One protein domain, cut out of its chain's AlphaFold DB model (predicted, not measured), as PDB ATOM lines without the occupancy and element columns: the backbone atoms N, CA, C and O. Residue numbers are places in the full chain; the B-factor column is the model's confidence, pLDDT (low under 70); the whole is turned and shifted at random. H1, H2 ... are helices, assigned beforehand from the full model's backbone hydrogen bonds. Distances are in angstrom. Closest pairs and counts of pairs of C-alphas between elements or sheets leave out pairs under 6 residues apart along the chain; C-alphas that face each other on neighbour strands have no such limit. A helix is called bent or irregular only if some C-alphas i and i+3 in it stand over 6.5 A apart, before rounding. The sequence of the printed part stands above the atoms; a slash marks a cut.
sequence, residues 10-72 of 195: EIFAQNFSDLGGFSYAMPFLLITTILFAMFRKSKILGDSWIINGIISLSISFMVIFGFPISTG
ATOM      1  N   GLU A  10     143.258 181.281 144.883       75.50
ATOM      2  CA  GLU A  10     143.958 182.407 145.498       75.50
ATOM      3  C   GLU A  10     143.263 182.815 146.796       75.50
ATOM      4  O   GLU A  10     143.908 182.892 147.835       75.50
ATOM      5  N   ILE A  11     141.929 182.915 146.768       86.38
ATOM      6  CA  ILE A  11     141.114 183.175 147.964       86.38
ATOM      7  C   ILE A  11     141.334 182.084 149.018       86.38
ATOM      8  O   ILE A  11     141.497 182.378 150.200       86.38
ATOM      9  N   PHE A  12     141.357 180.813 148.608       87.00
ATOM     10  CA  PHE A  12     141.637 179.712 149.525       87.00
ATOM     11  C   PHE A  12     143.047 179.802 150.124       87.00
ATOM     12  O   PHE A  12     143.200 179.663 151.336       87.00
ATOM     13  N   ALA A  13     144.067 180.050 149.300       75.00
ATOM     14  CA  ALA A  13     145.451 180.165 149.756       75.00
ATOM     15  C   ALA A  13     145.636 181.346 150.716       75.00
ATOM     16  O   ALA A  13     146.342 181.218 151.716       75.00
ATOM     17  N   GLN A  14     144.961 182.460 150.444       80.19
ATOM     18  CA  GLN A  14     144.991 183.655 151.272       80.19
ATOM     19  C   GLN A  14     144.298 183.407 152.614       80.19
ATOM     20  O   GLN A  14     144.924 183.574 153.653       80.19
ATOM     21  N   ASN A  15     143.092 182.830 152.609       88.88
ATOM     22  CA  ASN A  15     142.404 182.425 153.839       88.88
ATOM     23  C   ASN A  15     143.217 181.404 154.654       88.88
ATOM     24  O   ASN A  15     143.273 181.482 155.880       88.88
ATOM     25  N   PHE A  16     143.864 180.438 153.998       83.75
ATOM     26  CA  PHE A  16     144.722 179.466 154.677       83.75
ATOM     27  C   PHE A  16     145.978 180.123 155.271       83.75
ATOM     28  O   PHE A  16     146.419 179.743 156.357       83.75
ATOM     29  N   SER A  17     146.531 181.127 154.588       79.38
ATOM     30  CA  SER A  17     147.628 181.948 155.101       79.38
ATOM     31  C   SER A  17     147.208 182.766 156.317       79.38
ATOM     32  O   SER A  17     147.913 182.750 157.325       79.38
ATOM     33  N   ASP A  18     146.044 183.410 156.253       83.81
ATOM     34  CA  ASP A  18     145.508 184.269 157.312       83.81
ATOM     35  C   ASP A  18     145.157 183.476 158.575       83.81
ATOM     36  O   ASP A  18     145.353 183.946 159.695       83.81
ATOM     37  N   LEU A  19     144.731 182.220 158.414       86.25
ATOM     38  CA  LEU A  19     144.561 181.267 159.517       86.25
ATOM     39  C   LEU A  19     145.898 180.763 160.095       86.25
ATOM     40  O   LEU A  19     145.913 179.911 160.985       86.25
ATOM     41  N   GLY A  20     147.030 181.258 159.592       72.06
ATOM     42  CA  GLY A  20     148.360 180.867 160.032       72.06
ATOM     43  C   GLY A  20     148.752 179.457 159.583       72.06
ATOM     44  O   GLY A  20     149.621 178.833 160.195       72.06
ATOM     45  N   GLY A  21     148.151 178.937 158.509       77.19
ATOM     46  CA  GLY A  21     148.497 177.630 157.948       77.19
ATOM     47  C   GLY A  21     149.978 177.532 157.563       77.19
ATOM     48  O   GLY A  21     150.638 176.530 157.847       77.19
ATOM     49  N   PHE A  22     150.549 178.607 157.014       67.00
ATOM     50  CA  PHE A  22     151.980 178.659 156.691       67.00
ATOM     51  C   PHE A  22     152.867 178.954 157.904       67.00
ATOM     52  O   PHE A  22     153.982 178.441 157.974       67.00
ATOM     53  N   SER A  23     152.372 179.717 158.879       63.75
ATOM     54  CA  SER A  23     153.138 180.108 160.070       63.75
ATOM     55  C   SER A  23     153.169 179.033 161.158       63.75
ATOM     56  O   SER A  23     154.150 178.942 161.890       63.75
ATOM     57  N   TYR A  24     152.125 178.206 161.264       64.06
ATOM     58  CA  TYR A  24     151.965 177.230 162.346       64.06
ATOM     59  C   TYR A  24     151.806 175.802 161.832       64.06
ATOM     60  O   TYR A  24     152.544 174.918 162.269       64.06
ATOM     61  N   ALA A  25     150.895 175.556 160.883       69.94
ATOM     62  CA  ALA A  25     150.611 174.188 160.442       69.94
ATOM     63  C   ALA A  25     151.789 173.574 159.668       69.94
ATOM     64  O   ALA A  25     152.104 172.401 159.861       69.94
ATOM     65  N   MET A  26     152.487 174.370 158.855       70.00
ATOM     66  CA  MET A  26     153.654 173.912 158.095       70.00
ATOM     67  C   MET A  26     154.879 173.599 158.975       70.00
ATOM     68  O   MET A  26     155.399 172.484 158.869       70.00
ATOM     69  N   PRO A  27     155.334 174.488 159.886       59.31
ATOM     70  CA  PRO A  27     156.389 174.141 160.840       59.31
ATOM     71  C   PRO A  27     156.010 172.968 161.744       59.31
ATOM     72  O   PRO A  27     156.851 172.111 162.018       59.31
ATOM     73  N   PHE A  28     154.743 172.875 162.160       70.06
ATOM     74  CA  PHE A  28     154.241 171.732 162.919       70.06
ATOM     75  C   PHE A  28     154.347 170.427 162.119       70.06
ATOM     76  O   PHE A  28     154.896 169.445 162.623       70.06
ATOM     77  N   LEU A  29     153.909 170.413 160.854       74.81
ATOM     78  CA  LEU A  29     154.062 169.261 159.962       74.81
ATOM     79  C   LEU A  29     155.529 168.868 159.793       74.81
ATOM     80  O   LEU A  29     155.844 167.680 159.786       74.81
ATOM     81  N   LEU A  30     156.432 169.844 159.706       62.66
ATOM     82  CA  LEU A  30     157.866 169.604 159.582       62.66
ATOM     83  C   LEU A  30     158.466 168.997 160.852       62.66
ATOM     84  O   LEU A  30     159.159 167.986 160.758       62.66
ATOM     85  N   ILE A  31     158.166 169.541 162.033       67.81
ATOM     86  CA  ILE A  31     158.607 168.961 163.313       67.81
ATOM     87  C   ILE A  31     158.069 167.537 163.444       67.81
ATOM     88  O   ILE A  31     158.820 166.621 163.773       67.81
ATOM     89  N   THR A  32     156.798 167.326 163.104       65.38
ATOM     90  CA  THR A  32     156.175 165.998 163.137       65.38
ATOM     91  C   THR A  32     156.855 165.046 162.149       65.38
ATOM     92  O   THR A  32     157.141 163.904 162.495       65.38
ATOM     93  N   THR A  33     157.207 165.524 160.952       73.94
ATOM     94  CA  THR A  33     157.927 164.757 159.921       73.94
ATOM     95  C   THR A  33     159.357 164.419 160.355       73.94
ATOM     96  O   THR A  33     159.804 163.293 160.142       73.94
ATOM     97  N   ILE A  34     160.073 165.345 160.998       70.31
ATOM     98  CA  ILE A  34     161.425 165.115 161.528       70.31
ATOM     99  C   ILE A  34     161.383 164.113 162.680       70.31
ATOM    100  O   ILE A  34     162.146 163.149 162.666       70.31
ATOM    101  N   LEU A  35     160.476 164.293 163.643       67.00
ATOM    102  CA  LEU A  35     160.274 163.340 164.736       67.00
ATOM    103  C   LEU A  35     159.932 161.953 164.185       67.00
ATOM    104  O   LEU A  35     160.519 160.956 164.599       67.00
ATOM    105  N   PHE A  36     159.060 161.889 163.180       66.12
ATOM    106  CA  PHE A  36     158.707 160.648 162.505       66.12
ATOM    107  C   PHE A  36     159.899 160.004 161.777       66.12
ATOM    108  O   PHE A  36     160.131 158.800 161.909       66.12
ATOM    109  N   ALA A  37     160.719 160.791 161.077       69.81
ATOM    110  CA  ALA A  37     161.951 160.318 160.447       69.81
ATOM    111  C   ALA A  37     162.983 159.827 161.481       69.81
ATOM    112  O   ALA A  37     163.660 158.821 161.247       69.81
ATOM    113  N   MET A  38     163.078 160.478 162.646       68.69
ATOM    114  CA  MET A  38     163.917 160.038 163.766       68.69
ATOM    115  C   MET A  38     163.424 158.712 164.360       68.69
ATOM    116  O   MET A  38     164.241 157.812 164.570       68.69
ATOM    117  N   PHE A  39     162.111 158.545 164.548       66.00
ATOM    118  CA  PHE A  39     161.510 157.277 164.988       66.00
ATOM    119  C   PHE A  39     161.678 156.146 163.967       66.00
ATOM    120  O   PHE A  39     161.789 154.973 164.332       66.00
ATOM    121  N   ARG A  40     161.756 156.478 162.676       64.69
ATOM    122  CA  ARG A  40     162.125 155.503 161.648       64.69
ATOM    123  C   ARG A  40     163.599 155.114 161.739       64.69
ATOM    124  O   ARG A  40     163.915 153.930 161.661       64.69
ATOM    125  N   LYS A  41     164.506 156.079 161.927       71.31
ATOM    126  CA  LYS A  41     165.947 155.805 162.077       71.31
ATOM    127  C   LYS A  41     166.236 154.925 163.296       71.31
ATOM    128  O   LYS A  41     167.121 154.078 163.224       71.31
ATOM    129  N   SER A  42     165.469 155.072 164.379       76.62
ATOM    130  CA  SER A  42     165.548 154.177 165.541       76.62
ATOM    131  C   SER A  42     164.950 152.782 165.294       76.62
ATOM    132  O   SER A  42     164.988 151.947 166.193       76.62
ATOM    133  N   LYS A  43     164.437 152.504 164.082       75.06
ATOM    134  CA  LYS A  43     163.804 151.244 163.650       75.06
ATOM    135  C   LYS A  43     162.625 150.795 164.520       75.06
ATOM    136  O   LYS A  43     162.226 149.638 164.450       75.06
ATOM    137  N   ILE A  44     162.023 151.709 165.283       68.69
ATOM    138  CA  ILE A  44     160.904 151.395 166.183       68.69
ATOM    139  C   ILE A  44     159.637 151.006 165.399       68.69
ATOM    140  O   ILE A  44     158.821 150.244 165.905       68.69
ATOM    141  N   LEU A  45     159.485 151.481 164.154       64.31
ATOM    142  CA  LEU A  45     158.268 151.308 163.341       64.31
ATOM    143  C   LEU A  45     158.453 150.468 162.056       64.31
ATOM    144  O   LEU A  45     157.495 150.279 161.311       64.31
ATOM    145  N   GLY A  46     159.658 149.948 161.791       71.38
ATOM    146  CA  GLY A  46     159.965 149.155 160.588       71.38
ATOM    147  C   GLY A  46     160.175 149.962 159.290       71.38
ATOM    148  O   GLY A  46     160.012 151.182 159.249       71.38
ATOM    149  N   ASP A  47     160.579 149.275 158.213       77.62
ATOM    150  CA  ASP A  47     160.823 149.860 156.883       77.62
ATOM    151  C   ASP A  47     159.575 149.751 155.990       77.62
ATOM    152  O   ASP A  47     159.365 148.753 155.304       77.62
ATOM    153  N   SER A  48     158.736 150.793 155.983       77.81
ATOM    154  CA  SER A  48     157.567 150.879 155.096       77.81
ATOM    155  C   SER A  48     157.752 151.945 154.013       77.81
ATOM    156  O   SER A  48     158.155 153.076 154.283       77.81
ATOM    157  N   TRP A  49     157.427 151.598 152.766       75.81
ATOM    158  CA  TRP A  49     157.502 152.485 151.599       75.81
ATOM    159  C   TRP A  49     156.491 153.643 151.661       75.81
ATOM    160  O   TRP A  49     156.786 154.741 151.190       75.81
ATOM    161  N   ILE A  50     155.343 153.431 152.311       73.75
ATOM    162  CA  ILE A  50     154.275 154.434 152.493       73.75
ATOM    163  C   ILE A  50     154.789 155.634 153.299       73.75
ATOM    164  O   ILE A  50     154.469 156.785 153.011       73.75
ATOM    165  N   ILE A  51     155.663 155.368 154.268       63.81
ATOM    166  CA  ILE A  51     156.267 156.377 155.141       63.81
ATOM    167  C   ILE A  51     157.142 157.352 154.341       63.81
ATOM    168  O   ILE A  51     157.083 158.560 154.567       63.81
ATOM    169  N   ASN A  52     157.899 156.862 153.356       68.56
ATOM    170  CA  ASN A  52     158.692 157.722 152.469       68.56
ATOM    171  C   ASN A  52     157.814 158.629 151.606       68.56
ATOM    172  O   ASN A  52     158.162 159.789 151.378       68.56
ATOM    173  N   GLY A  53     156.668 158.112 151.155       71.56
ATOM    174  CA  GLY A  53     155.673 158.897 150.430       71.56
ATOM    175  C   GLY A  53     155.172 160.070 151.269       71.56
ATOM    176  O   GLY A  53     155.225 161.207 150.819       71.56
ATOM    177  N   ILE A  54     154.791 159.817 152.523       73.19
ATOM    178  CA  ILE A  54     154.284 160.862 153.426       73.19
ATOM    179  C   ILE A  54     155.364 161.910 153.729       73.19
ATOM    180  O   ILE A  54     155.095 163.105 153.645       73.19
ATOM    181  N   ILE A  55     156.599 161.489 154.021       69.44
ATOM    182  CA  ILE A  55     157.707 162.414 154.311       69.44
ATOM    183  C   ILE A  55     158.023 163.297 153.093       69.44
ATOM    184  O   ILE A  55     158.138 164.514 153.226       69.44
ATOM    185  N   SER A  56     158.154 162.701 151.904       67.12
ATOM    186  CA  SER A  56     158.459 163.453 150.678       67.12
ATOM    187  C   SER A  56     157.331 164.407 150.284       67.12
ATOM    188  O   SER A  56     157.609 165.537 149.878       67.12
ATOM    189  N   LEU A  57     156.075 164.001 150.483       72.12
ATOM    190  CA  LEU A  57     154.905 164.845 150.267       72.12
ATOM    191  C   LEU A  57     154.917 166.055 151.213       72.12
ATOM    192  O   LEU A  57     154.814 167.187 150.744       72.12
ATOM    193  N   SER A  58     155.125 165.845 152.517       69.56
ATOM    194  CA  SER A  58     155.202 166.932 153.506       69.56
ATOM    195  C   SER A  58     156.317 167.935 153.190       69.56
ATOM    196  O   SER A  58     156.097 169.145 153.248       69.56
ATOM    197  N   ILE A  59     157.503 167.448 152.804       63.59
ATOM    198  CA  ILE A  59     158.626 168.309 152.395       63.59
ATOM    199  C   ILE A  59     158.268 169.092 151.126       63.59
ATOM    200  O   ILE A  59     158.536 170.291 151.048       63.59
ATOM    201  N   SER A  60     157.637 168.441 150.146       61.47
ATOM    202  CA  SER A  60     157.222 169.081 148.896       61.47
ATOM    203  C   SER A  60     156.226 170.214 149.148       61.47
ATOM    204  O   SER A  60     156.438 171.318 148.653       61.47
ATOM    205  N   PHE A  61     155.213 169.994 149.992       63.34
ATOM    206  CA  PHE A  61     154.263 171.041 150.369       63.34
ATOM    207  C   PHE A  61     154.959 172.227 151.052       63.34
ATOM    208  O   PHE A  61     154.708 173.376 150.689       63.34
ATOM    209  N   MET A  62     155.872 171.980 151.994       66.00
ATOM    210  CA  MET A  62     156.587 173.052 152.695       66.00
ATOM    211  C   MET A  62     157.482 173.878 151.758       66.00
ATOM    212  O   MET A  62     157.454 175.106 151.813       66.00
ATOM    213  N   VAL A  63     158.247 173.231 150.877       62.25
ATOM    214  CA  VAL A  63     159.144 173.934 149.945       62.25
ATOM    215  C   VAL A  63     158.352 174.695 148.880       62.25
ATOM    216  O   VAL A  63     158.694 175.833 148.568       62.25
ATOM    217  N   ILE A  64     157.284 174.096 148.348       61.25
ATOM    218  CA  ILE A  64     156.492 174.695 147.265       61.25
ATOM    219  C   ILE A  64     155.620 175.842 147.773       61.25
ATOM    220  O   ILE A  64     155.536 176.863 147.100       61.25
ATOM    221  N   PHE A  65     154.982 175.704 148.938       59.56
ATOM    222  CA  PHE A  65     154.031 176.711 149.423       59.56
ATOM    223  C   PHE A  65     154.590 177.588 150.545       59.56
ATOM    224  O   PHE A  65     154.318 178.783 150.577       59.56
ATOM    225  N   GLY A  66     155.397 177.036 151.451       62.59
ATOM    226  CA  GLY A  66     155.934 177.792 152.585       62.59
ATOM    227  C   GLY A  66     156.991 178.823 152.178       62.59
ATOM    228  O   GLY A  66     157.008 179.929 152.717       62.59
ATOM    229  N   PHE A  67     157.854 178.493 151.212       60.94
ATOM    230  CA  PHE A  67     158.942 179.386 150.807       60.94
ATOM    231  C   PHE A  67     158.458 180.628 150.035       60.94
ATOM    232  O   PHE A  67     158.834 181.733 150.435       60.94
ATOM    233  N   PRO A  68     157.596 180.521 148.998       58.72
ATOM    234  CA  PRO A  68     157.160 181.699 148.244       58.72
ATOM    235  C   PRO A  68     156.336 182.687 149.066       58.72
ATOM    236  O   PRO A  68     156.466 183.892 148.888       58.72
ATOM    237  N   ILE A  69     155.519 182.182 149.992       61.31
ATOM    238  CA  ILE A  69     154.617 183.007 150.804       61.31
ATOM    239  C   ILE A  69     155.392 183.768 151.883       61.31
ATOM    240  O   ILE A  69     155.116 184.936 152.125       61.31
ATOM    241  N   SER A  70     156.408 183.142 152.481       60.09
ATOM    242  CA  SER A  70     157.261 183.781 153.493       60.09
ATOM    243  C   SER A  70     158.226 184.819 152.903       60.09
ATOM    244  O   SER A  70     158.588 185.788 153.565       60.09
ATOM    245  N   THR A  71     158.652 184.633 151.650       62.38
ATOM    246  CA  THR A  71     159.693 185.468 151.021       62.38
ATOM    247  C   THR A  71     159.163 186.453 149.979       62.38
ATOM    248  O   THR A  71     159.934 187.265 149.476       62.38
ATOM    249  N   GLY A  72     157.882 186.361 149.602       63.34
ATOM    250  CA  GLY A  72     157.313 187.090 148.461       63.34
ATOM    251  C   GLY A  72     157.887 186.659 147.102       63.34
ATOM    252  O   GLY A  72     157.562 187.249 146.072       63.34
TER     253      GLY A  72
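This is residues 10 to 72 of the 195 residues of an uncharacterized protein of archaeon (UniProt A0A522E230). Two long helices, H2 and H3, fold back on each other as a helical hairpin, and a short helix, H1, sits crosswise to H2 at the open end of that hairpin. The hairpin makes the length of a rod-like outline; the link of residues 42 to 48 closes its far end, and H1 is set off at the other end, with little contact to either long helix. The printed part has 63 residues with three named helices in the order H1, H2, H3 and no named strand, and its class is all helix. The whole is loose, with a radius of gyration of the C-alphas of 13.8 A, and its C-alphas span 41 by 18 by 17 A along the three main axes.

The printed part begins with H1, residues 10 to 18. A tight link of two residues, Leu 19 and Gly 20, leads to H2, residues 21 to 41. H1 and H2 are close but not clearly touching, with 2 pairs of C-alphas within 8 A. Their closest C-alphas, those of Phe 16 and Phe 22, are 7.6 A apart. The lines of H1 and H2 are about perpendicular, at 76 degrees, and their centres are 21.5 A apart. A short link of seven residues, 42 to 48, leads from H2 to H3, residues 49 to 71. H2 and H3 touch, with 12 pairs of C-alphas within 8 A, and they form a helical hairpin. Their closest C-alphas are those of Phe 22 and Gly 66, 5.8 A apart. H2 and H3 run opposite ways at a shallow tilt of 32 degrees, and their centres are 10.0 A apart. H1 and H3 are near each other, with 6 pairs of C-alphas within 10 A but no pair within 8 A. In the backbone of H1 every pair of O of residue i and N of residue i+4 is within hydrogen-bond range; in H2 this holds for 15 of 17 pairs and in H3 for 16 of 19.

H1 runs from Glu 10, with its C-alpha at (143.958, 182.407, 145.498), to Asp 18, 9 residues and 12.1 A from first to last C-alpha. H2 runs from Gly 21, with its C-alpha at (148.497, 177.630, 157.948), to Lys 41, with its C-alpha at (165.947, 155.805, 162.077); it has 21 residues and measures 28.2 A. H2 is irregular, but only just: C-alphas 23 and 26 are 6.52 A apart, and its line is a rough one. H3 is the longest helix by residues, with 23, and runs 33.1 A from Trp 49 to Thr 71, whose C-alpha is at (159.693, 185.468, 151.021). H3 is neither bent nor irregular, but only just: C-alphas 64 and 67 are 6.4 A apart. Gly 72 follows H3 as the last printed residue.

The two C-alphas farthest apart are those of Ile 11, in H1, and Lys 43, in the link between H2 and H3, at 42.2 A. The first and last printed C-alphas, those of Glu 10 and Gly 72, are 14.5 A apart. The printed part runs from residue 10 to residue 72 and has no cut, and neither of its two links is long. The mean pLDDT of the printed part of this predicted model is 70.0, and 35 of its residues are under 70, among them residues 22 to 25, 35 to 40 and 58 to 72. The mean pLDDT is 82 in H1, 68 in H2 and 66 in H3.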